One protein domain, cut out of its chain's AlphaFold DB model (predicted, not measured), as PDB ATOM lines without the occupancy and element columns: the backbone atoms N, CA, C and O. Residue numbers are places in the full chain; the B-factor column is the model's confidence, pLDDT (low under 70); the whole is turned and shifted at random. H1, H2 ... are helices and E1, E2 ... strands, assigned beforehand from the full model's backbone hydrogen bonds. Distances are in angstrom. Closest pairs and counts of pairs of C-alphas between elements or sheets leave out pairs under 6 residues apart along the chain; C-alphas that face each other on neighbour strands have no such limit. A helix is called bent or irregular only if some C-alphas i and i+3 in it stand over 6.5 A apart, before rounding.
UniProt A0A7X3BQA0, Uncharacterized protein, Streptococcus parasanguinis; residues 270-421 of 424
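What this domain is: This is residues 270 to 421 of the 424 residues of an uncharacterized protein of Streptococcus parasanguinis (UniProt A0A7X3BQA0). A four-stranded sheet has the long helix H4 over one face, and at some distance a small two-stranded hairpin, E3 and E4, sits between H5, next to E3, and H6, next to E4. H1 lies off the edge strand E2, at the opposite end of the domain from H6. The printed part has 152 residues with six named helices and six named strands, in the order E1 E2 H1 E3 E4 H2 H3 H4 E5 H5 E6 H6, and its class is mixed, helices and strands. The larger sheet is mixed, in the order E2, E1, E5, E6; the smaller is antiparallel. The whole is compact and rounded, with a radius of gyration of the C-alphas of 15.4 A and spans of 42 by 38 by 35 A.

Where its parts are: E1, residues 270 to 274, begins at C-alpha 270 (148.207, 60.765, 132.324). E2 is residues 279 to 283, and H1 residues 289 to 302, 20.2 A long and irregular, with C-alphas 290 and 293 7.3 A apart. E3 is residues 315 to 317, E4 324 to 326, H2 327 to 331 and H3 339 to 344. H4, residues 348 to 363, is 22.1 A long and begins at (151.813, 56.337, 135.703). E5 is residues 368 to 373, 16.6 A; H5 379 to 391, 18.9 A; E6 395 to 399. H6, residues 410 to 420, is 15.6 A long and ends at (162.837, 42.889, 154.501).

How they stand to each other: E1 and E2 form an antiparallel hairpin, with N 273 and O 280 2.8 A apart. E1 and E5 are antiparallel, with N 272 and O 372 at 2.9 A. E5 and E6 are parallel, with N 371 and O 397 at 2.8 A; E5, H5, E6 make a strand-helix-strand unit, parallel neighbours joined through a helix, with a right-handed crossover. H4 is on the sheet at a height of 8.6 A, along the strands, over E1 and only just over E2, on which 3 of its C-alphas fall; these make two layers, helix on sheet. H1 and H5 only graze this sheet. H4 and H5 only just touch, with 3 pairs of C-alphas within 8 A, the closest Arg 350 and Cys 381 at 6.3 A, a shallow tilt of 25 degrees, the same way. In the hairpin E3 and E4, N 316 and O 325 are 2.8 A apart. The closest C-alphas of E3 and H5 are those of Tyr 317 and Glu 384, 6.0 A, and of E4 and H6 those of Ile 325 and Phe 417, 6.0 A. H2 and H6 are close but not clearly touching, Phe 330 and Ile 416 having the closest C-alphas, 7.3 A. H2 and H3 are near each other. In H2, H4, H5 and H6 every O i to N i+4 pair is within hydrogen-bond range; H1 has 7 of 10, and H3 0 of 2, with 2 of 3 O i to N i+3 pairs.

The domain as a whole: The C-alphas farthest apart are those of Leu 301 and Asn 421, 43.9 A. The printed part has no cut. The link from H1 to E3, 12 residues, is long. The mean pLDDT of the printed part is 79.7; residue 340 and residues 360 to 366, 392 to 395 and 401 to 412 are under 70.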
ATOM      1  N   TYR A 270     148.939  61.749 133.097       91.12
ATOM      2  CA  TYR A 270     148.207  60.765 132.324       91.12
ATOM      3  C   TYR A 270     149.171  60.104 131.347       91.12
ATOM      4  O   TYR A 270     150.002  60.780 130.731       91.12
ATOM      5  N   ALA A 271     149.058  58.789 131.206       91.88
ATOM      6  CA  ALA A 271     149.861  58.039 130.259       91.88
ATOM      7  C   ALA A 271     149.026  57.040 129.467       91.88
ATOM      8  O   ALA A 271     148.076  56.451 129.986       91.88
ATOM      9  N   VAL A 272     149.443  56.817 128.223       91.94
ATOM     10  CA  VAL A 272     148.937  55.763 127.346       91.94
ATOM     11  C   VAL A 272     150.090  54.853 126.983       91.94
ATOM     12  O   VAL A 272     151.126  55.289 126.487       91.94
ATOM     13  N   ALA A 273     149.879  53.574 127.223       90.38
ATOM     14  CA  ALA A 273     150.795  52.486 126.972       90.38
ATOM     15  C   ALA A 273     150.228  51.646 125.830       90.38
ATOM     16  O   ALA A 273     149.086  51.204 125.926       90.38
ATOM     17  N   TYR A 274     150.983  51.412 124.758       88.06
ATOM     18  CA  TYR A 274     150.468  50.649 123.621       88.06
ATOM     19  C   TYR A 274     151.527  49.826 122.885       88.06
ATOM     20  O   TYR A 274     152.716  50.155 122.847       88.06
ATOM     21  N   SER A 275     151.040  48.750 122.274       83.00
ATOM     22  CA  SER A 275     151.715  47.916 121.281       83.00
ATOM     23  C   SER A 275     150.685  47.456 120.241       83.00
ATOM     24  O   SER A 275     149.498  47.761 120.368       83.00
ATOM     25  N   ASP A 276     151.101  46.653 119.265       76.94
ATOM     26  CA  ASP A 276     150.182  46.042 118.293       76.94
ATOM     27  C   ASP A 276     149.144  45.104 118.939       76.94
ATOM     28  O   ASP A 276     148.145  44.755 118.316       76.94
ATOM     29  N   LYS A 277     149.384  44.652 120.179       77.31
ATOM     30  CA  LYS A 277     148.580  43.612 120.841       77.31
ATOM     31  C   LYS A 277     147.665  44.129 121.938       77.31
ATOM     32  O   LYS A 277     146.691  43.463 122.272       77.31
ATOM     33  N   PHE A 278     148.000  45.258 122.550       83.44
ATOM     34  CA  PHE A 278     147.274  45.769 123.706       83.44
ATOM     35  C   PHE A 278     147.445  47.276 123.843       83.44
ATOM     36  O   PHE A 278     148.398  47.874 123.335       83.44
ATOM     37  N   SER A 279     146.544  47.870 124.618       88.25
ATOM     38  CA  SER A 279     146.681  49.232 125.107       88.25
ATOM     39  C   SER A 279     146.210  49.321 126.555       88.25
ATOM     40  O   SER A 279     145.317  48.582 126.965       88.25
ATOM     41  N   TYR A 280     146.838  50.212 127.313       91.44
ATOM     42  CA  TYR A 280     146.501  50.548 128.690       91.44
ATOM     43  C   TYR A 280     146.572  52.059 128.858       91.44
ATOM     44  O   TYR A 280     147.323  52.738 128.153       91.44
ATOM     45  N   TYR A 281     145.854  52.584 129.843       94.19
ATOM     46  CA  TYR A 281     146.090  53.941 130.323       94.19
ATOM     47  C   TYR A 281     146.406  53.939 131.816       94.19
ATOM     48  O   TYR A 281     146.003  53.033 132.539       94.19
ATOM     49  N   ALA A 282     147.114  54.957 132.288       93.69
ATOM     50  CA  ALA A 282     147.373  55.166 133.707       93.69
ATOM     51  C   ALA A 282     147.143  56.631 134.075       93.69
ATOM     52  O   ALA A 282     147.362  57.530 133.261       93.69
ATOM     53  N   ILE A 283     146.708  56.852 135.314       91.31
ATOM     54  CA  ILE A 283     146.525  58.179 135.899       91.31
ATOM     55  C   ILE A 283     147.324  58.231 137.199       91.31
ATOM     56  O   ILE A 283     147.257  57.300 138.005       91.31
ATOM     57  N   ASN A 284     148.104  59.286 137.420       87.19
ATOM     58  CA  ASN A 284     148.887  59.416 138.645       87.19
ATOM     59  C   ASN A 284     147.984  59.764 139.830       87.19
ATOM     60  O   ASN A 284     147.192  60.693 139.731       87.19
ATOM     61  N   ASN A 285     148.185  59.057 140.945       80.25
ATOM     62  CA  ASN A 285     147.528  59.296 142.237       80.25
ATOM     63  C   ASN A 285     145.984  59.158 142.270       80.25
ATOM     64  O   ASN A 285     145.356  59.687 143.177       80.25
ATOM     65  N   MET A 286     145.368  58.438 141.318       82.19
ATOM     66  CA  MET A 286     143.897  58.365 141.176       82.19
ATOM     67  C   MET A 286     143.288  56.958 141.332       82.19
ATOM     68  O   MET A 286     142.220  56.702 140.792       82.19
ATOM     69  N   ASP A 287     143.937  56.035 142.053       84.44
ATOM     70  CA  ASP A 287     143.437  54.648 142.189       84.44
ATOM     71  C   ASP A 287     142.552  54.392 143.418       84.44
ATOM     72  O   ASP A 287     142.117  53.257 143.611       84.44
ATOM     73  N   GLY A 288     142.303  55.402 144.257       80.25
ATOM     74  CA  GLY A 288     141.425  55.263 145.418       80.25
ATOM     75  C   GLY A 288     139.945  55.181 145.032       80.25
ATOM     76  O   GLY A 288     139.542  55.556 143.926       80.25
ATOM     77  N   ASP A 289     139.122  54.703 145.967       75.19
ATOM     78  CA  ASP A 289     137.688  54.478 145.745       75.19
ATOM     79  C   ASP A 289     136.954  55.762 145.316       75.19
ATOM     80  O   ASP A 289     136.143  55.745 144.384       75.19
ATOM     81  N   ASP A 290     137.307  56.902 145.917       71.00
ATOM     82  CA  ASP A 290     136.713  58.209 145.613       71.00
ATOM     83  C   ASP A 290     137.041  58.704 144.190       71.00
ATOM     84  O   ASP A 290     136.329  59.542 143.629       71.00
ATOM     85  N   GLN A 291     138.094  58.165 143.566       82.75
ATOM     86  CA  GLN A 291     138.553  58.538 142.227       82.75
ATOM     87  C   GLN A 291     138.063  57.580 141.129       82.75
ATOM     88  O   GLN A 291     138.299  57.826 139.940       82.75
ATOM     89  N   GLN A 292     137.302  56.534 141.479       83.25
ATOM     90  CA  GLN A 292     136.793  55.545 140.521       83.25
ATOM     91  C   GLN A 292     135.957  56.179 139.396       83.25
ATOM     92  O   GLN A 292     136.045  55.744 138.247       83.25
ATOM     93  N   LYS A 293     135.227  57.268 139.678       83.06
ATOM     94  CA  LYS A 293     134.455  58.015 138.666       83.06
ATOM     95  C   LYS A 293     135.319  58.507 137.500       83.06
ATOM     96  O   LYS A 293     134.872  58.471 136.354       83.06
ATOM     97  N   LEU A 294     136.551  58.946 137.774       88.00
ATOM     98  CA  LEU A 294     137.483  59.391 136.735       88.00
ATOM     99  C   LEU A 294     137.926  58.208 135.864       88.00
ATOM    100  O   LEU A 294     137.963  58.316 134.638       88.00
ATOM    101  N   HIS A 295     138.207  57.060 136.486       90.31
ATOM    102  CA  HIS A 295     138.544  55.838 135.762       90.31
ATOM    103  C   HIS A 295     137.384  55.337 134.898       90.31
ATOM    104  O   HIS A 295     137.600  55.040 133.722       90.31
ATOM    105  N   ASP A 296     136.165  55.294 135.430       88.81
ATOM    106  CA  ASP A 296     134.975  54.883 134.679       88.81
ATOM    107  C   ASP A 296     134.744  55.787 133.467       88.81
ATOM    108  O   ASP A 296     134.390  55.318 132.384       88.81
ATOM    109  N   LEU A 297     134.984  57.090 133.630       89.94
ATOM    110  CA  LEU A 297     134.874  58.056 132.550       89.94
ATOM    111  C   LEU A 297     135.898  57.809 131.442       89.94
ATOM    112  O   LEU A 297     135.526  57.727 130.271       89.94
ATOM    113  N   PHE A 298     137.176  57.662 131.798       92.12
ATOM    114  CA  PHE A 298     138.234  57.419 130.813       92.12
ATOM    115  C   PHE A 298     138.021  56.075 130.117       92.12
ATOM    116  O   PHE A 298     138.161  55.993 128.903       92.12
ATOM    117  N   THR A 299     137.590  55.051 130.853       90.62
ATOM    118  CA  THR A 299     137.255  53.729 130.304       90.62
ATOM    119  C   THR A 299     136.124  53.821 129.275       90.62
ATOM    120  O   THR A 299     136.227  53.232 128.199       90.62
ATOM    121  N   LYS A 300     135.072  54.608 129.546       90.88
ATOM    122  CA  LYS A 300     133.977  54.854 128.588       90.88
ATOM    123  C   LYS A 300     134.453  55.597 127.341       90.88
ATOM    124  O   LYS A 300     134.138  55.175 126.231       90.88
ATOM    125  N   LEU A 301     135.240  56.665 127.509       90.38
ATOM    126  CA  LEU A 301     135.816  57.394 126.374       90.38
ATOM    127  C   LEU A 301     136.741  56.494 125.549       90.38
ATOM    128  O   LEU A 301     136.737  56.574 124.328       90.38
ATOM    129  N   LEU A 302     137.481  55.586 126.183       90.06
ATOM    130  CA  LEU A 302     138.476  54.729 125.540       90.06
ATOM    131  C   LEU A 302     137.966  53.358 125.075       90.06
ATOM    132  O   LEU A 302     138.758  52.620 124.508       90.06
ATOM    133  N   ASP A 303     136.661  53.067 125.145       87.06
ATOM    134  CA  ASP A 303     136.072  51.781 124.698       87.06
ATOM    135  C   ASP A 303     136.695  50.615 125.449       87.06
ATOM    136  O   ASP A 303     137.257  49.672 124.898       87.06
ATOM    137  N   ASN A 304     136.610  50.728 126.771       83.38
ATOM    138  CA  ASN A 304     136.996  49.679 127.697       83.38
ATOM    139  C   ASN A 304     138.485  49.310 127.646       83.38
ATOM    140  O   ASN A 304     138.857  48.233 128.113       83.38
ATOM    141  N   ILE A 305     139.348  50.210 127.152       89.12
ATOM    142  CA  ILE A 305     140.793  50.088 127.364       89.12
ATOM    143  C   ILE A 305     141.043  50.027 128.879       89.12
ATOM    144  O   ILE A 305     140.645  50.947 129.598       89.12
ATOM    145  N   PRO A 306     141.691  48.966 129.383       89.94
ATOM    146  CA  PRO A 306     141.884  48.783 130.812       89.94
ATOM    147  C   PRO A 306     142.863  49.801 131.411       89.94
ATOM    148  O   PRO A 306     143.878  50.171 130.811       89.94
ATOM    149  N   ALA A 307     142.576  50.206 132.647       92.31
ATOM    150  CA  ALA A 307     143.477  51.021 133.447       92.31
ATOM    151  C   ALA A 307     144.608  50.170 134.047       92.31
ATOM    152  O   ALA A 307     144.358  49.132 134.664       92.31
ATOM    153  N   ALA A 308     145.847  50.640 133.937       92.38
ATOM    154  CA  ALA A 308     146.954  50.188 134.766       92.38
ATOM    155  C   ALA A 308     146.869  50.912 136.118       92.38
ATOM    156  O   ALA A 308     147.239  52.084 136.231       92.38
ATOM    157  N   LYS A 309     146.326  50.212 137.118       91.50
ATOM    158  CA  LYS A 309     146.137  50.708 138.487       91.50
ATOM    159  C   LYS A 309     147.323  50.372 139.390       91.50
ATOM    160  O   LYS A 309     148.141  49.517 139.050       91.50
ATOM    161  N   LEU A 310     147.406  51.035 140.541       90.88
ATOM    162  CA  LEU A 310     148.290  50.635 141.634       90.88
ATOM    163  C   LEU A 310     147.928  49.221 142.109       90.88
ATOM    164  O   LEU A 310     146.797  48.956 142.506       90.88
ATOM    165  N   THR A 311     148.898  48.315 142.042       90.38
ATOM    166  CA  THR A 311     148.802  46.946 142.558       90.38
ATOM    167  C   THR A 311     149.913  46.702 143.569       90.38
ATOM    168  O   THR A 311     150.924  47.409 143.586       90.38
ATOM    169  N   ASN A 312     149.757  45.654 144.372       90.19
ATOM    170  CA  ASN A 312     150.743  45.198 145.353       90.19
ATOM    171  C   ASN A 312     152.135  44.963 144.732       90.19
ATOM    172  O   ASN A 312     153.145  45.190 145.392       90.19
ATOM    173  N   ASP A 313     152.192  44.619 143.440       89.62
ATOM    174  CA  ASP A 313     153.417  44.338 142.680       89.62
ATOM    175  C   ASP A 313     154.086  45.571 142.047       89.62
ATOM    176  O   ASP A 313     155.117  45.455 141.363       89.62
ATOM    177  N   VAL A 314     153.524  46.770 142.231       91.88
ATOM    178  CA  VAL A 314     154.192  48.004 141.811       91.88
ATOM    179  C   VAL A 314     155.466  48.170 142.632       91.88
ATOM    180  O   VAL A 314     155.454  48.080 143.855       91.88
ATOM    181  N   ARG A 315     156.592  48.390 141.951       91.50
ATOM    182  CA  ARG A 315     157.918  48.432 142.577       91.50
ATOM    183  C   ARG A 315     158.399  49.862 142.745       91.50
ATOM    184  O   ARG A 315     158.030  50.733 141.962       91.50
ATOM    185  N   TYR A 316     159.287  50.080 143.707       88.56
ATOM    186  CA  TYR A 316     160.156  51.243 143.838       88.56
ATOM    187  C   TYR A 316     161.608  50.765 143.845       88.56
ATOM    188  O   TYR A 316     162.036  50.083 144.775       88.56
ATOM    189  N   TYR A 317     162.359  51.118 142.802       86.69
ATOM    190  CA  TYR A 317     163.775  50.765 142.672       86.69
ATOM    191  C   TYR A 317     164.677  51.716 143.468       86.69
ATOM    192  O   TYR A 317     164.539  52.947 143.404       86.69
ATOM    193  N   LEU A 318     165.616  51.122 144.204       84.56
ATOM    194  CA  LEU A 318     166.627  51.823 144.986       84.56
ATOM    195  C   LEU A 318     167.682  52.465 144.077       84.56
ATOM    196  O   LEU A 318     167.661  52.325 142.856       84.56
ATOM    197  N   THR A 319     168.600  53.221 144.675       81.50
ATOM    198  CA  THR A 319     169.655  53.950 143.954       81.50
ATOM    199  C   THR A 319     170.633  53.053 143.203       81.50
ATOM    200  O   THR A 319     171.285  53.542 142.288       81.50
ATOM    201  N   ASP A 320     170.749  51.780 143.586       80.50
ATOM    202  CA  ASP A 320     171.560  50.788 142.872       80.50
ATOM    203  C   ASP A 320     170.912  50.300 141.564       80.50
ATOM    204  O   ASP A 320     171.574  49.631 140.777       80.50
ATOM    205  N   GLU A 321     169.648  50.663 141.311       80.69
ATOM    206  CA  GLU A 321     168.845  50.257 140.149       80.69
ATOM    207  C   GLU A 321     168.663  48.737 139.993       80.69
ATOM    208  O   GLU A 321     168.177  48.278 138.963       80.69
ATOM    209  N   GLU A 322     168.998  47.949 141.016       80.69
ATOM    210  CA  GLU A 322     168.898  46.484 141.011       80.69
ATOM    211  C   GLU A 322     167.909  46.004 142.069       80.69
ATOM    212  O   GLU A 322     167.044  45.169 141.797       80.69
ATOM    213  N   ASN A 323     167.987  46.591 143.259       84.94
ATOM    214  CA  ASN A 323     167.120  46.272 144.373       84.94
ATOM    215  C   ASN A 323     165.846  47.118 144.334       84.94
ATOM    216  O   ASN A 323     165.829  48.273 143.897       84.94
ATOM    217  N   SER A 324     164.744  46.543 144.813       90.81
ATOM    218  CA  SER A 324     163.457  47.234 144.865       90.81
ATOM    219  C   SER A 324     162.614  46.787 146.050       90.81
ATOM    220  O   SER A 324     162.793  45.689 146.575       90.81
ATOM    221  N   ILE A 325     161.681  47.649 146.444       91.25
ATOM    222  CA  ILE A 325     160.575  47.312 147.343       91.25
ATOM    223  C   ILE A 325     159.265  47.319 146.554       91.25
ATOM    224  O   ILE A 325     159.134  48.058 145.579       91.25
ATOM    225  N   THR A 326     158.301  46.506 146.956       93.06
ATOM    226  CA  THR A 326     156.948  46.462 146.381       93.06
ATOM    227  C   THR A 326     155.984  47.352 147.162       93.06
ATOM    228  O   THR A 326     156.271  47.737 148.298       93.06
ATOM    229  N   TYR A 327     154.841  47.684 146.563       91.81
ATOM    230  CA  TYR A 327     153.786  48.423 147.247       91.81
ATOM    231  C   TYR A 327     153.221  47.620 148.424       91.81
ATOM    232  O   TYR A 327     153.007  48.185 149.490       91.81
ATOM    233  N   ASP A 328     153.109  46.296 148.286       91.69
ATOM    234  CA  ASP A 328     152.719  45.396 149.379       91.69
ATOM    235  C   ASP A 328     153.639  45.525 150.600       91.69
ATOM    236  O   ASP A 328     153.184  45.678 151.731       91.69
ATOM    237  N   GLN A 329     154.955  45.536 150.369       90.81
ATOM    238  CA  GLN A 329     155.953  45.715 151.427       90.81
ATOM    239  C   GLN A 329     155.898  47.105 152.073       90.81
ATOM    240  O   GLN A 329     156.337  47.268 153.212       90.81
ATOM    241  N   PHE A 330     155.410  48.108 151.343       90.25
ATOM    242  CA  PHE A 330     155.229  49.466 151.840       90.25
ATOM    243  C   PHE A 330     153.943  49.607 152.664       90.25
ATOM    244  O   PHE A 330     154.010  50.131 153.774       90.25
ATOM    245  N   GLU A 331     152.800  49.119 152.170       87.62
ATOM    246  CA  GLU A 331     151.527  49.181 152.903       87.62
ATOM    247  C   GLU A 331     151.554  48.338 154.175       87.62
ATOM    248  O   GLU A 331     151.064  48.773 155.215       87.62
ATOM    249  N   ASN A 332     152.183  47.162 154.118       87.06
ATOM    250  CA  ASN A 332     152.291  46.255 155.259       87.06
ATOM    251  C   ASN A 332     153.490  46.580 156.172       87.06
ATOM    252  O   ASN A 332     153.916  45.735 156.966       87.06
ATOM    253  N   HIS A 333     154.075  47.780 156.064       84.75
ATOM    254  CA  HIS A 333     155.175  48.181 156.932       84.75
ATOM    255  C   HIS A 333     154.715  48.326 158.392       84.75
ATOM    256  O   HIS A 333     153.627  48.815 158.679       84.75
ATOM    257  N   ILE A 334     155.571  47.908 159.334       78.69
ATOM    258  CA  ILE A 334     155.238  47.814 160.769       78.69
ATOM    259  C   ILE A 334     154.867  49.183 161.364       78.69
ATOM    260  O   ILE A 334     154.040  49.270 162.270       78.69
ATOM    261  N   GLU A 335     155.487  50.252 160.866       79.19
ATOM    262  CA  GLU A 335     155.178  51.628 161.254       79.19
ATOM    263  C   GLU A 335     154.266  52.266 160.197       79.19
ATOM    264  O   GLU A 335     154.599  52.196 159.012       79.19
ATOM    265  N   PRO A 336     153.160  52.932 160.589       72.00
ATOM    266  CA  PRO A 336     152.307  53.634 159.640       72.00
ATOM    267  C   PRO A 336     153.102  54.742 158.945       72.00
ATOM    268  O   PRO A 336     153.618  55.662 159.586       72.00
ATOM    269  N   ILE A 337     153.200  54.650 157.621       78.00
ATOM    270  CA  ILE A 337     153.905  55.625 156.793       78.00
ATOM    271  C   ILE A 337     152.909  56.696 156.336       78.00
ATOM    272  O   ILE A 337     151.788  56.397 155.936       78.00
ATOM    273  N   GLY A 338     153.310  57.967 156.402       70.75
ATOM    274  CA  GLY A 338     152.465  59.075 155.958       70.75
ATOM    275  C   GLY A 338     152.101  58.982 154.471       70.75
ATOM    276  O   GLY A 338     152.934  58.621 153.639       70.75
ATOM    277  N   SER A 339     150.880  59.398 154.123       70.19
ATOM    278  CA  SER A 339     150.344  59.360 152.751       70.19
ATOM    279  C   SER A 339     151.193  60.114 151.720       70.19
ATOM    280  O   SER A 339     151.173  59.783 150.537       70.19
ATOM    281  N   SER A 340     152.012  61.080 152.152       69.56
ATOM    282  CA  SER A 340     152.973  61.781 151.292       69.56
ATOM    283  C   SER A 340     153.968  60.845 150.595       69.56
ATOM    284  O   SER A 340     154.476  61.179 149.527       69.56
ATOM    285  N   TYR A 341     154.244  59.673 151.176       76.25
ATOM    286  CA  TYR A 341     155.160  58.683 150.613       76.25
ATOM    287  C   TYR A 341     154.505  57.772 149.565       76.25
ATOM    288  O   TYR A 341     155.229  57.118 148.817       76.25
ATOM    289  N   ASN A 342     153.175  57.798 149.405       78.00
ATOM    290  CA  ASN A 342     152.477  57.043 148.352       78.00
ATOM    291  C   ASN A 342     152.980  57.420 146.954       78.00
ATOM    292  O   ASN A 342     153.030  56.583 146.052       78.00
ATOM    293  N   ARG A 343     153.474  58.655 146.795       75.69
ATOM    294  CA  ARG A 343     154.116  59.151 145.570       75.69
ATOM    295  C   ARG A 343     155.255  58.258 145.061       75.69
ATOM    296  O   ARG A 343     155.578  58.300 143.877       75.69
ATOM    297  N   MET A 344     155.857  57.435 145.924       82.62
ATOM    298  CA  MET A 344     156.849  56.431 145.532       82.62
ATOM    299  C   MET A 344     156.294  55.412 144.520       82.62
ATOM    300  O   MET A 344     157.046  54.941 143.665       82.62
ATOM    301  N   PHE A 345     154.993  55.112 144.568       88.38
ATOM    302  CA  PHE A 345     154.363  54.037 143.794       88.38
ATOM    303  C   PHE A 345     153.292  54.526 142.809       88.38
ATOM    304  O   PHE A 345     152.945  53.812 141.873       88.38
ATOM    305  N   THR A 346     152.780  55.749 142.960       87.94
ATOM    306  CA  THR A 346     151.599  56.206 142.207       87.94
ATOM    307  C   THR A 346     151.876  56.712 140.790       87.94
ATOM    308  O   THR A 346     150.913  56.979 140.067       87.94
ATOM    309  N   CYS A 347     153.138  56.851 140.368       89.06
ATOM    310  CA  CYS A 347     153.470  57.334 139.024       89.06
ATOM    311  C   CYS A 347     152.891  56.429 137.925       89.06
ATOM    312  O   CYS A 347     152.919  55.200 138.034       89.06
ATOM    313  N   CYS A 348     152.417  57.040 136.835       90.88
ATOM    314  CA  CYS A 348     151.813  56.337 135.703       90.88
ATOM    315  C   CYS A 348     152.713  55.236 135.137       90.88
ATOM    316  O   CYS A 348     152.254  54.122 134.891       90.88
ATOM    317  N   GLU A 349     154.000  55.534 134.958       90.31
ATOM    318  CA  GLU A 349     154.960  54.613 134.359       90.31
ATOM    319  C   GLU A 349     155.140  53.366 135.220       90.31
ATOM    320  O   GLU A 349     155.141  52.266 134.686       90.31
ATOM    321  N   ARG A 350     155.193  53.501 136.552       90.38
ATOM    322  CA  ARG A 350     155.351  52.359 137.468       90.38
ATOM    323  C   ARG A 350     154.171  51.396 137.411       90.38
ATOM    324  O   ARG A 350     154.369  50.182 137.376       90.38
ATOM    325  N   LYS A 351     152.949  51.934 137.358       93.06
ATOM    326  CA  LYS A 351     151.727  51.130 137.190       93.06
ATOM    327  C   LYS A 351     151.741  50.401 135.854       93.06
ATOM    328  O   LYS A 351     151.447  49.211 135.792       93.06
ATOM    329  N   ILE A 352     152.149  51.100 134.794       91.12
ATOM    330  CA  ILE A 352     152.321  50.511 133.467       91.12
ATOM    331  C   ILE A 352     153.372  49.393 133.508       91.12
ATOM    332  O   ILE A 352     153.094  48.298 133.038       91.12
ATOM    333  N   PHE A 353     154.540  49.615 134.113       89.69
ATOM    334  CA  PHE A 353     155.599  48.608 134.218       89.69
ATOM    335  C   PHE A 353     155.159  47.371 135.004       89.69
ATOM    336  O   PHE A 353     155.456  46.249 134.594       89.69
ATOM    337  N   ALA A 354     154.416  47.547 136.099       89.81
ATOM    338  CA  ALA A 354     153.819  46.433 136.831       89.81
ATOM    339  C   ALA A 354     152.837  45.648 135.956       89.81
ATOM    340  O   ALA A 354     152.948  44.426 135.853       89.81
ATOM    341  N   LYS A 355     151.955  46.354 135.241       88.06
ATOM    342  CA  LYS A 355     151.002  45.727 134.324       88.06
ATOM    343  C   LYS A 355     151.694  44.959 133.199       88.06
ATOM    344  O   LYS A 355     151.263  43.868 132.847       88.06
ATOM    345  N   LEU A 356     152.792  45.487 132.667       81.62
ATOM    346  CA  LEU A 356     153.576  44.798 131.645       81.62
ATOM    347  C   LEU A 356     154.196  43.515 132.151       81.62
ATOM    348  O   LEU A 356     154.138  42.519 131.444       81.62
ATOM    349  N   ARG A 357     154.751  43.515 133.366       81.62
ATOM    350  CA  ARG A 357     155.291  42.287 133.957       81.62
ATOM    351  C   ARG A 357     154.219  41.210 134.053       81.62
ATOM    352  O   ARG A 357     154.489  40.071 133.689       81.62
ATOM    353  N   GLU A 358     153.002  41.559 134.478       77.00
ATOM    354  CA  GLU A 358     151.877  40.613 134.477       77.00
ATOM    355  C   GLU A 358     151.601  40.049 133.073       77.00
ATOM    356  O   GLU A 358     151.364  38.852 132.926       77.00
ATOM    357  N   GLU A 359     151.625  40.896 132.043       72.31
ATOM    358  CA  GLU A 359     151.347  40.500 130.659       72.31
ATOM    359  C   GLU A 359     152.483  39.697 130.013       72.31
ATOM    360  O   GLU A 359     152.219  38.721 129.313       72.31
ATOM    361  N   GLU A 360     153.746  40.047 130.264       68.19
ATOM    362  CA  GLU A 360     154.917  39.267 129.845       68.19
ATOM    363  C   GLU A 360     154.884  37.867 130.455       68.19
ATOM    364  O   GLU A 360     155.032  36.886 129.727       68.19
ATOM    365  N   LEU A 361     154.603  37.769 131.761       60.44
ATOM    366  CA  LEU A 361     154.487  36.497 132.480       60.44
ATOM    367  C   LEU A 361     153.347  35.620 131.941       60.44
ATOM    368  O   LEU A 361     153.465  34.395 131.941       60.44
ATOM    369  N   LYS A 362     152.248  36.225 131.470       62.28
ATOM    370  CA  LYS A 362     151.092  35.500 130.914       62.28
ATOM    371  C   LYS A 362     151.272  35.109 129.448       62.28
ATOM    372  O   LYS A 362     150.881  34.010 129.062       62.28
ATOM    373  N   ASN A 363     151.833  35.999 128.628       60.41
ATOM    374  CA  ASN A 363     151.731  35.927 127.166       60.41
ATOM    375  C   ASN A 363     153.085  35.785 126.437       60.41
ATOM    376  O   ASN A 363     153.097  35.611 125.216       60.41
ATOM    377  N   ASN A 364     154.217  35.827 127.155       56.06
ATOM    378  CA  ASN A 364     155.576  35.505 126.683       56.06
ATOM    379  C   ASN A 364     156.058  36.209 125.390       56.06
ATOM    380  O   ASN A 364     156.964  35.704 124.729       56.06
ATOM    381  N   LYS A 365     155.457  37.334 124.961       62.94
ATOM    382  CA  LYS A 365     155.758  37.960 123.652       62.94
ATOM    383  C   LYS A 365     155.429  39.458 123.580       62.94
ATOM    384  O   LYS A 365     154.589  39.855 122.760       62.94
ATOM    385  N   ILE A 366     156.085  40.291 124.379       66.69
ATOM    386  CA  ILE A 366     156.119  41.743 124.147       66.69
ATOM    387  C   ILE A 366     157.551  42.084 123.745       66.69
ATOM    388  O   ILE A 366     158.446  41.960 124.557       66.69
ATOM    389  N   ASN A 367     157.786  42.461 122.487       70.69
ATOM    390  CA  ASN A 367     159.143  42.789 122.020       70.69
ATOM    391  C   ASN A 367     159.390  44.304 122.028       70.69
ATOM    392  O   ASN A 367     160.526  44.759 122.165       70.69
ATOM    393  N   GLN A 368     158.316  45.083 121.889       75.62
ATOM    394  CA  GLN A 368     158.354  46.533 121.849       75.62
ATOM    395  C   GLN A 368     157.101  47.124 122.486       75.62
ATOM    396  O   GLN A 368     155.998  46.588 122.345       75.62
ATOM    397  N   MET A 369     157.287  48.259 123.149       82.19
ATOM    398  CA  MET A 369     156.212  49.047 123.714       82.19
ATOM    399  C   MET A 369     156.507  50.540 123.614       82.19
ATOM    400  O   MET A 369     157.632  50.988 123.846       82.19
ATOM    401  N   ASN A 370     155.459  51.310 123.335       84.62
ATOM    402  CA  ASN A 370     155.496  52.762 123.379       84.62
ATOM    403  C   ASN A 370     154.648  53.273 124.551       84.62
ATOM    404  O   ASN A 370     153.534  52.797 124.787       84.62
ATOM    405  N   ILE A 371     155.180  54.250 125.279       86.81
ATOM    406  CA  ILE A 371     154.485  54.966 126.347       86.81
ATOM    407  C   ILE A 371     154.482  56.448 125.981       86.81
ATOM    408  O   ILE A 371     155.532  57.052 125.764       86.81
ATOM    409  N   LEU A 372     153.295  57.036 125.910       84.06
ATOM    410  CA  LEU A 372     153.098  58.476 125.789       84.06
ATOM    411  C   LEU A 372     152.687  58.995 127.154       84.06
ATOM    412  O   LEU A 372     151.759  58.457 127.755       84.06
ATOM    413  N   VAL A 373     153.361  60.026 127.639       82.75
ATOM    414  CA  VAL A 373     153.135  60.555 128.983       82.75
ATOM    415  C   VAL A 373     153.218  62.077 128.966       82.75
ATOM    416  O   VAL A 373     153.979  62.663 128.194       82.75
ATOM    417  N   THR A 374     152.409  62.741 129.795       78.69
ATOM    418  CA  THR A 374     152.368  64.213 129.835       78.69
ATOM    419  C   THR A 374     153.615  64.854 130.428       78.69
ATOM    420  O   THR A 374     153.854  66.041 130.202       78.69
ATOM    421  N   GLN A 375     154.423  64.086 131.162       74.88
ATOM    422  CA  GLN A 375     155.612  64.548 131.872       74.88
ATOM    423  C   GLN A 375     156.776  63.578 131.683       74.88
ATOM    424  O   GLN A 375     156.578  62.388 131.464       74.88
ATOM    425  N   ALA A 376     158.001  64.094 131.775       72.94
ATOM    426  CA  ALA A 376     159.186  63.248 131.755       72.94
ATOM    427  C   ALA A 376     159.178  62.278 132.951       72.94
ATOM    428  O   ALA A 376     158.786  62.688 134.049       72.94
ATOM    429  N   PRO A 377     159.687  61.043 132.785       76.12
ATOM    430  CA  PRO A 377     159.855  60.126 133.899       76.12
ATOM    431  C   PRO A 377     160.623  60.770 135.049       76.12
ATOM    432  O   PRO A 377     161.725  61.299 134.872       76.12
ATOM    433  N   CYS A 378     160.065  60.689 136.258       79.00
ATOM    434  CA  CYS A 378     160.796  61.110 137.447       79.00
ATOM    435  C   CYS A 378     162.031  60.215 137.656       79.00
ATOM    436  O   CYS A 378     162.184  59.159 137.029       79.00
ATOM    437  N   VAL A 379     162.929  60.611 138.564       75.38
ATOM    438  CA  VAL A 379     164.149  59.833 138.856       75.38
ATOM    439  C   VAL A 379     163.801  58.390 139.232       75.38
ATOM    440  O   VAL A 379     164.489  57.466 138.820       75.38
ATOM    441  N   TYR A 380     162.695  58.182 139.943       82.25
ATOM    442  CA  TYR A 380     162.237  56.859 140.355       82.25
ATOM    443  C   TYR A 380     161.783  56.007 139.158       82.25
ATOM    444  O   TYR A 380     162.265  54.885 138.996       82.25
ATOM    445  N   CYS A 381     160.925  56.541 138.284       85.31
ATOM    446  CA  CYS A 381     160.512  55.860 137.050       85.31
ATOM    447  C   CYS A 381     161.707  55.581 136.121       85.31
ATOM    448  O   CYS A 381     161.749  54.548 135.458       85.31
ATOM    449  N   SER A 382     162.704  56.473 136.116       82.44
ATOM    450  CA  SER A 382     163.915  56.337 135.301       82.44
ATOM    451  C   SER A 382     164.775  55.142 135.725       82.44
ATOM    452  O   SER A 382     165.272  54.424 134.863       82.44
ATOM    453  N   ARG A 383     164.907  54.882 137.033       84.25
ATOM    454  CA  ARG A 383     165.647  53.715 137.556       84.25
ATOM    455  C   ARG A 383     165.033  52.396 137.099       84.25
ATOM    456  O   ARG A 383     165.734  51.509 136.631       84.25
ATOM    457  N   GLU A 384     163.709  52.284 137.186       87.25
ATOM    458  CA  GLU A 384     163.003  51.087 136.719       87.25
ATOM    459  C   GLU A 384     163.130  50.918 135.199       87.25
ATOM    460  O   GLU A 384     163.372  49.813 134.717       87.25
ATOM    461  N   LEU A 385     163.056  52.013 134.437       83.38
ATOM    462  CA  LEU A 385     163.286  51.975 132.996       83.38
ATOM    463  C   LEU A 385     164.705  51.493 132.645       83.38
ATOM    464  O   LEU A 385     164.861  50.692 131.724       83.38
ATOM    465  N   ASN A 386     165.731  51.956 133.366       80.94
ATOM    466  CA  ASN A 386     167.115  51.512 133.179       80.94
ATOM    467  C   ASN A 386     167.264  50.015 133.459       80.94
ATOM    468  O   ASN A 386     167.859  49.300 132.652       80.94
ATOM    469  N   TYR A 387     166.665  49.534 134.554       82.56
ATOM    470  CA  TYR A 387     166.638  48.113 134.893       82.56
ATOM    471  C   TYR A 387     166.026  47.274 133.763       82.56
ATOM    472  O   TYR A 387     166.629  46.294 133.321       82.56
ATOM    473  N   ILE A 388     164.872  47.685 133.224       79.75
ATOM    474  CA  ILE A 388     164.211  46.930 132.150       79.75
ATOM    475  C   ILE A 388     165.053  46.942 130.864       79.75
ATOM    476  O   ILE A 388     165.239  45.899 130.235       79.75
ATOM    477  N   LYS A 389     165.647  48.090 130.509       77.88
ATOM    478  CA  LYS A 389     166.564  48.197 129.361       77.88
ATOM    479  C   LYS A 389     167.806  47.312 129.513       77.88
ATOM    480  O   LYS A 389     168.238  46.722 128.528       77.88
ATOM    481  N   LYS A 390     168.363  47.199 130.725       78.75
ATOM    482  CA  LYS A 390     169.540  46.362 131.029       78.75
ATOM    483  C   LYS A 390     169.255  44.872 130.835       78.75
ATOM    484  O   LYS A 390     170.123  44.150 130.355       78.75
ATOM    485  N   ILE A 391     168.055  44.416 131.195       73.56
ATOM    486  CA  ILE A 391     167.656  43.005 131.062       73.56
ATOM    487  C   ILE A 391     167.336  42.639 129.609       73.56
ATOM    488  O   ILE A 391     167.487  41.483 129.221       73.56
ATOM    489  N   GLY A 392     166.934  43.617 128.791       60.56
ATOM    490  CA  GLY A 392     166.730  43.429 127.355       60.56
ATOM    491  C   GLY A 392     165.502  42.589 126.992       60.56
ATOM    492  O   GLY A 392     165.404  42.135 125.855       60.56
ATOM    493  N   SER A 393     164.567  42.374 127.927       61.88
ATOM    494  CA  SER A 393     163.339  41.608 127.668       61.88
ATOM    495  C   SER A 393     162.369  42.347 126.743       61.88
ATOM    496  O   SER A 393     161.701  41.701 125.939       61.88
ATOM    497  N   VAL A 394     162.327  43.687 126.810       63.94
ATOM    498  CA  VAL A 394     161.427  44.548 126.021       63.94
ATOM    499  C   VAL A 394     162.116  45.844 125.607       63.94
ATOM    500  O   VAL A 394     162.749  46.516 126.421       63.94
ATOM    501  N   THR A 395     161.926  46.255 124.350       69.50
ATOM    502  CA  THR A 395     162.292  47.607 123.897       69.50
ATOM    503  C   THR A 395     161.209  48.605 124.307       69.50
ATOM    504  O   THR A 395     160.080  48.514 123.825       69.50
ATOM    505  N   MET A 396     161.532  49.571 125.172       72.94
ATOM    506  CA  MET A 396     160.585  50.611 125.598       72.94
ATOM    507  C   MET A 396     160.976  52.009 125.134       72.94
ATOM    508  O   MET A 396     162.058  52.502 125.471       72.94
ATOM    509  N   ASN A 397     160.033  52.673 124.466       72.25
ATOM    510  CA  ASN A 397     160.128  54.077 124.081       72.25
ATOM    511  C   ASN A 397     159.143  54.902 124.913       72.25
ATOM    512  O   ASN A 397     157.932  54.703 124.813       72.25
ATOM    513  N   ILE A 398     159.653  55.827 125.728       71.75
ATOM    514  CA  ILE A 398     158.825  56.772 126.486       71.75
ATOM    515  C   ILE A 398     158.971  58.150 125.853       71.75
ATOM    516  O   ILE A 398     160.081  58.675 125.797       71.75
ATOM    517  N   ASN A 399     157.859  58.731 125.405       75.38
ATOM    518  CA  ASN A 399     157.840  60.025 124.728       75.38
ATOM    519  C   ASN A 399     157.099  61.073 125.568       75.38
ATOM    520  O   ASN A 399     155.995  60.811 126.055       75.38
ATOM    521  N   TYR A 400     157.708  62.254 125.710       70.25
ATOM    522  CA  TYR A 400     157.235  63.357 126.553       70.25
ATOM    523  C   TYR A 400     157.754  64.726 126.045       70.25
ATOM    524  O   TYR A 400     158.748  64.766 125.321       70.25
ATOM    525  N   PRO A 401     157.133  65.861 126.428       55.50
ATOM    526  CA  PRO A 401     157.455  67.199 125.892       55.50
ATOM    527  C   PRO A 401     158.645  67.996 126.522       55.50
ATOM    528  O   PRO A 401     158.813  69.151 126.140       55.50
ATOM    529  N   GLU A 402     159.475  67.414 127.415       51.38
ATOM    530  CA  GLU A 402     160.532  68.035 128.300       51.38
ATOM    531  C   GLU A 402     159.990  69.041 129.374       51.38
ATOM    532  O   GLU A 402     158.950  69.646 129.141       51.38
ATOM    533  N   LEU A 403     160.522  69.322 130.596       47.91
ATOM    534  CA  LEU A 403     161.783  69.122 131.366       47.91
ATOM    535  C   LEU A 403     161.523  69.261 132.915       47.91
ATOM    536  O   LEU A 403     160.466  69.737 133.322       47.91
ATOM    537  N   GLU A 404     162.571  68.969 133.711       36.28
ATOM    538  CA  GLU A 404     162.902  69.250 135.141       36.28
ATOM    539  C   GLU A 404     162.531  68.276 136.291       36.28
ATOM    540  O   GLU A 404     161.421  67.779 136.439       36.28
ATOM    541  N   ARG A 405     163.560  67.994 137.119       44.22
ATOM    542  CA  ARG A 405     163.649  66.969 138.179       44.22
ATOM    543  C   ARG A 405     163.369  67.547 139.569       44.22
ATOM    544  O   ARG A 405     163.928  68.585 139.909       44.22
ATOM    545  N   ILE A 406     162.689  66.782 140.430       39.44
ATOM    546  CA  ILE A 406     162.691  66.957 141.900       39.44
ATOM    547  C   ILE A 406     162.703  65.566 142.576       39.44
ATOM    548  O   ILE A 406     162.001  64.670 142.112       39.44
ATOM    549  N   ASN A 407     163.495  65.372 143.649       45.00
ATOM    550  CA  ASN A 407     163.625  64.108 144.407       45.00
ATOM    551  C   ASN A 407     163.918  64.330 145.910       45.00
ATOM    552  O   ASN A 407     164.621  65.287 146.223       45.00
ATOM    553  N   THR A 408     163.458  63.420 146.802       52.31
ATOM    554  CA  THR A 408     164.048  63.053 148.137       52.31
ATOM    555  C   THR A 408     163.222  61.981 148.909       52.31
ATOM    556  O   THR A 408     162.621  62.260 149.939       52.31
ATOM    557  N   HIS A 409     163.230  60.712 148.469       61.19
ATOM    558  CA  HIS A 409     162.544  59.578 149.148       61.19
ATOM    559  C   HIS A 409     163.444  58.343 149.390       61.19
ATOM    560  O   HIS A 409     162.999  57.337 149.940       61.19
ATOM    561  N   ASP A 410     164.728  58.406 149.019       63.91
ATOM    562  CA  ASP A 410     165.604  57.224 148.946       63.91
ATOM    563  C   ASP A 410     165.953  56.605 150.309       63.91
ATOM    564  O   ASP A 410     166.036  55.384 150.425       63.91
ATOM    565  N   CYS A 411     166.086  57.416 151.364       63.78
ATOM    566  CA  CYS A 411     166.421  56.910 152.700       63.78
ATOM    567  C   CYS A 411     165.321  56.013 153.291       63.78
ATOM    568  O   CYS A 411     165.633  55.017 153.944       63.78
ATOM    569  N   LEU A 412     164.043  56.340 153.056       69.12
ATOM    570  CA  LEU A 412     162.927  55.520 153.536       69.12
ATOM    571  C   LEU A 412     162.877  54.181 152.794       69.12
ATOM    572  O   LEU A 412     162.739  53.134 153.423       69.12
ATOM    573  N   ALA A 413     163.055  54.208 151.472       70.19
ATOM    574  CA  ALA A 413     163.058  52.998 150.661       70.19
ATOM    575  C   ALA A 413     164.175  52.026 151.075       70.19
ATOM    576  O   ALA A 413     163.926  50.829 151.213       70.19
ATOM    577  N   GLN A 414     165.377  52.545 151.358       75.12
ATOM    578  CA  GLN A 414     166.493  51.733 151.849       75.12
ATOM    579  C   GLN A 414     166.192  51.107 153.221       75.12
ATOM    580  O   GLN A 414     166.509  49.940 153.440       75.12
ATOM    581  N   LYS A 415     165.545  51.848 154.136       76.75
ATOM    582  CA  LYS A 415     165.125  51.316 155.446       76.75
ATOM    583  C   LYS A 415     164.167  50.130 155.274       76.75
ATOM    584  O   LYS A 415     164.383  49.092 155.894       76.75
ATOM    585  N   ILE A 416     163.148  50.264 154.421       79.25
ATOM    586  CA  ILE A 416     162.172  49.193 154.146       79.25
ATOM    587  C   ILE A 416     162.864  47.981 153.511       79.25
ATOM    588  O   ILE A 416     162.606  46.848 153.913       79.25
ATOM    589  N   PHE A 417     163.769  48.202 152.554       81.06
ATOM    590  CA  PHE A 417     164.499  47.117 151.899       81.06
ATOM    591  C   PHE A 417     165.361  46.316 152.879       81.06
ATOM    592  O   PHE A 417     165.258  45.092 152.906       81.06
ATOM    593  N   ASN A 418     166.155  46.998 153.710       82.06
ATOM    594  CA  ASN A 418     167.044  46.352 154.678       82.06
ATOM    595  C   ASN A 418     166.260  45.555 155.735       82.06
ATOM    596  O   ASN A 418     166.691  44.485 156.146       82.06
ATOM    597  N   LEU A 419     165.093  46.052 156.160       81.75
ATOM    598  CA  LEU A 419     164.230  45.342 157.112       81.75
ATOM    599  C   LEU A 419     163.625  44.064 156.520       81.75
ATOM    600  O   LEU A 419     163.435  43.090 157.244       81.75
ATOM    601  N   ASN A 420     163.356  44.055 155.214       77.06
ATOM    602  CA  ASN A 420     162.837  42.889 154.501       77.06
ATOM    603  C   ASN A 420     163.943  41.938 153.996       77.06
ATOM    604  O   ASN A 420     163.627  40.832 153.566       77.06
ATOM    605  N   ASN A 421     165.219  42.344 154.053       77.50
ATOM    606  CA  ASN A 421     166.382  41.564 153.609       77.50
ATOM    607  C   ASN A 421     167.553  41.706 154.612       77.50
ATOM    608  O   ASN A 421     168.531  42.395 154.321       77.50
TER     609      ASN A 421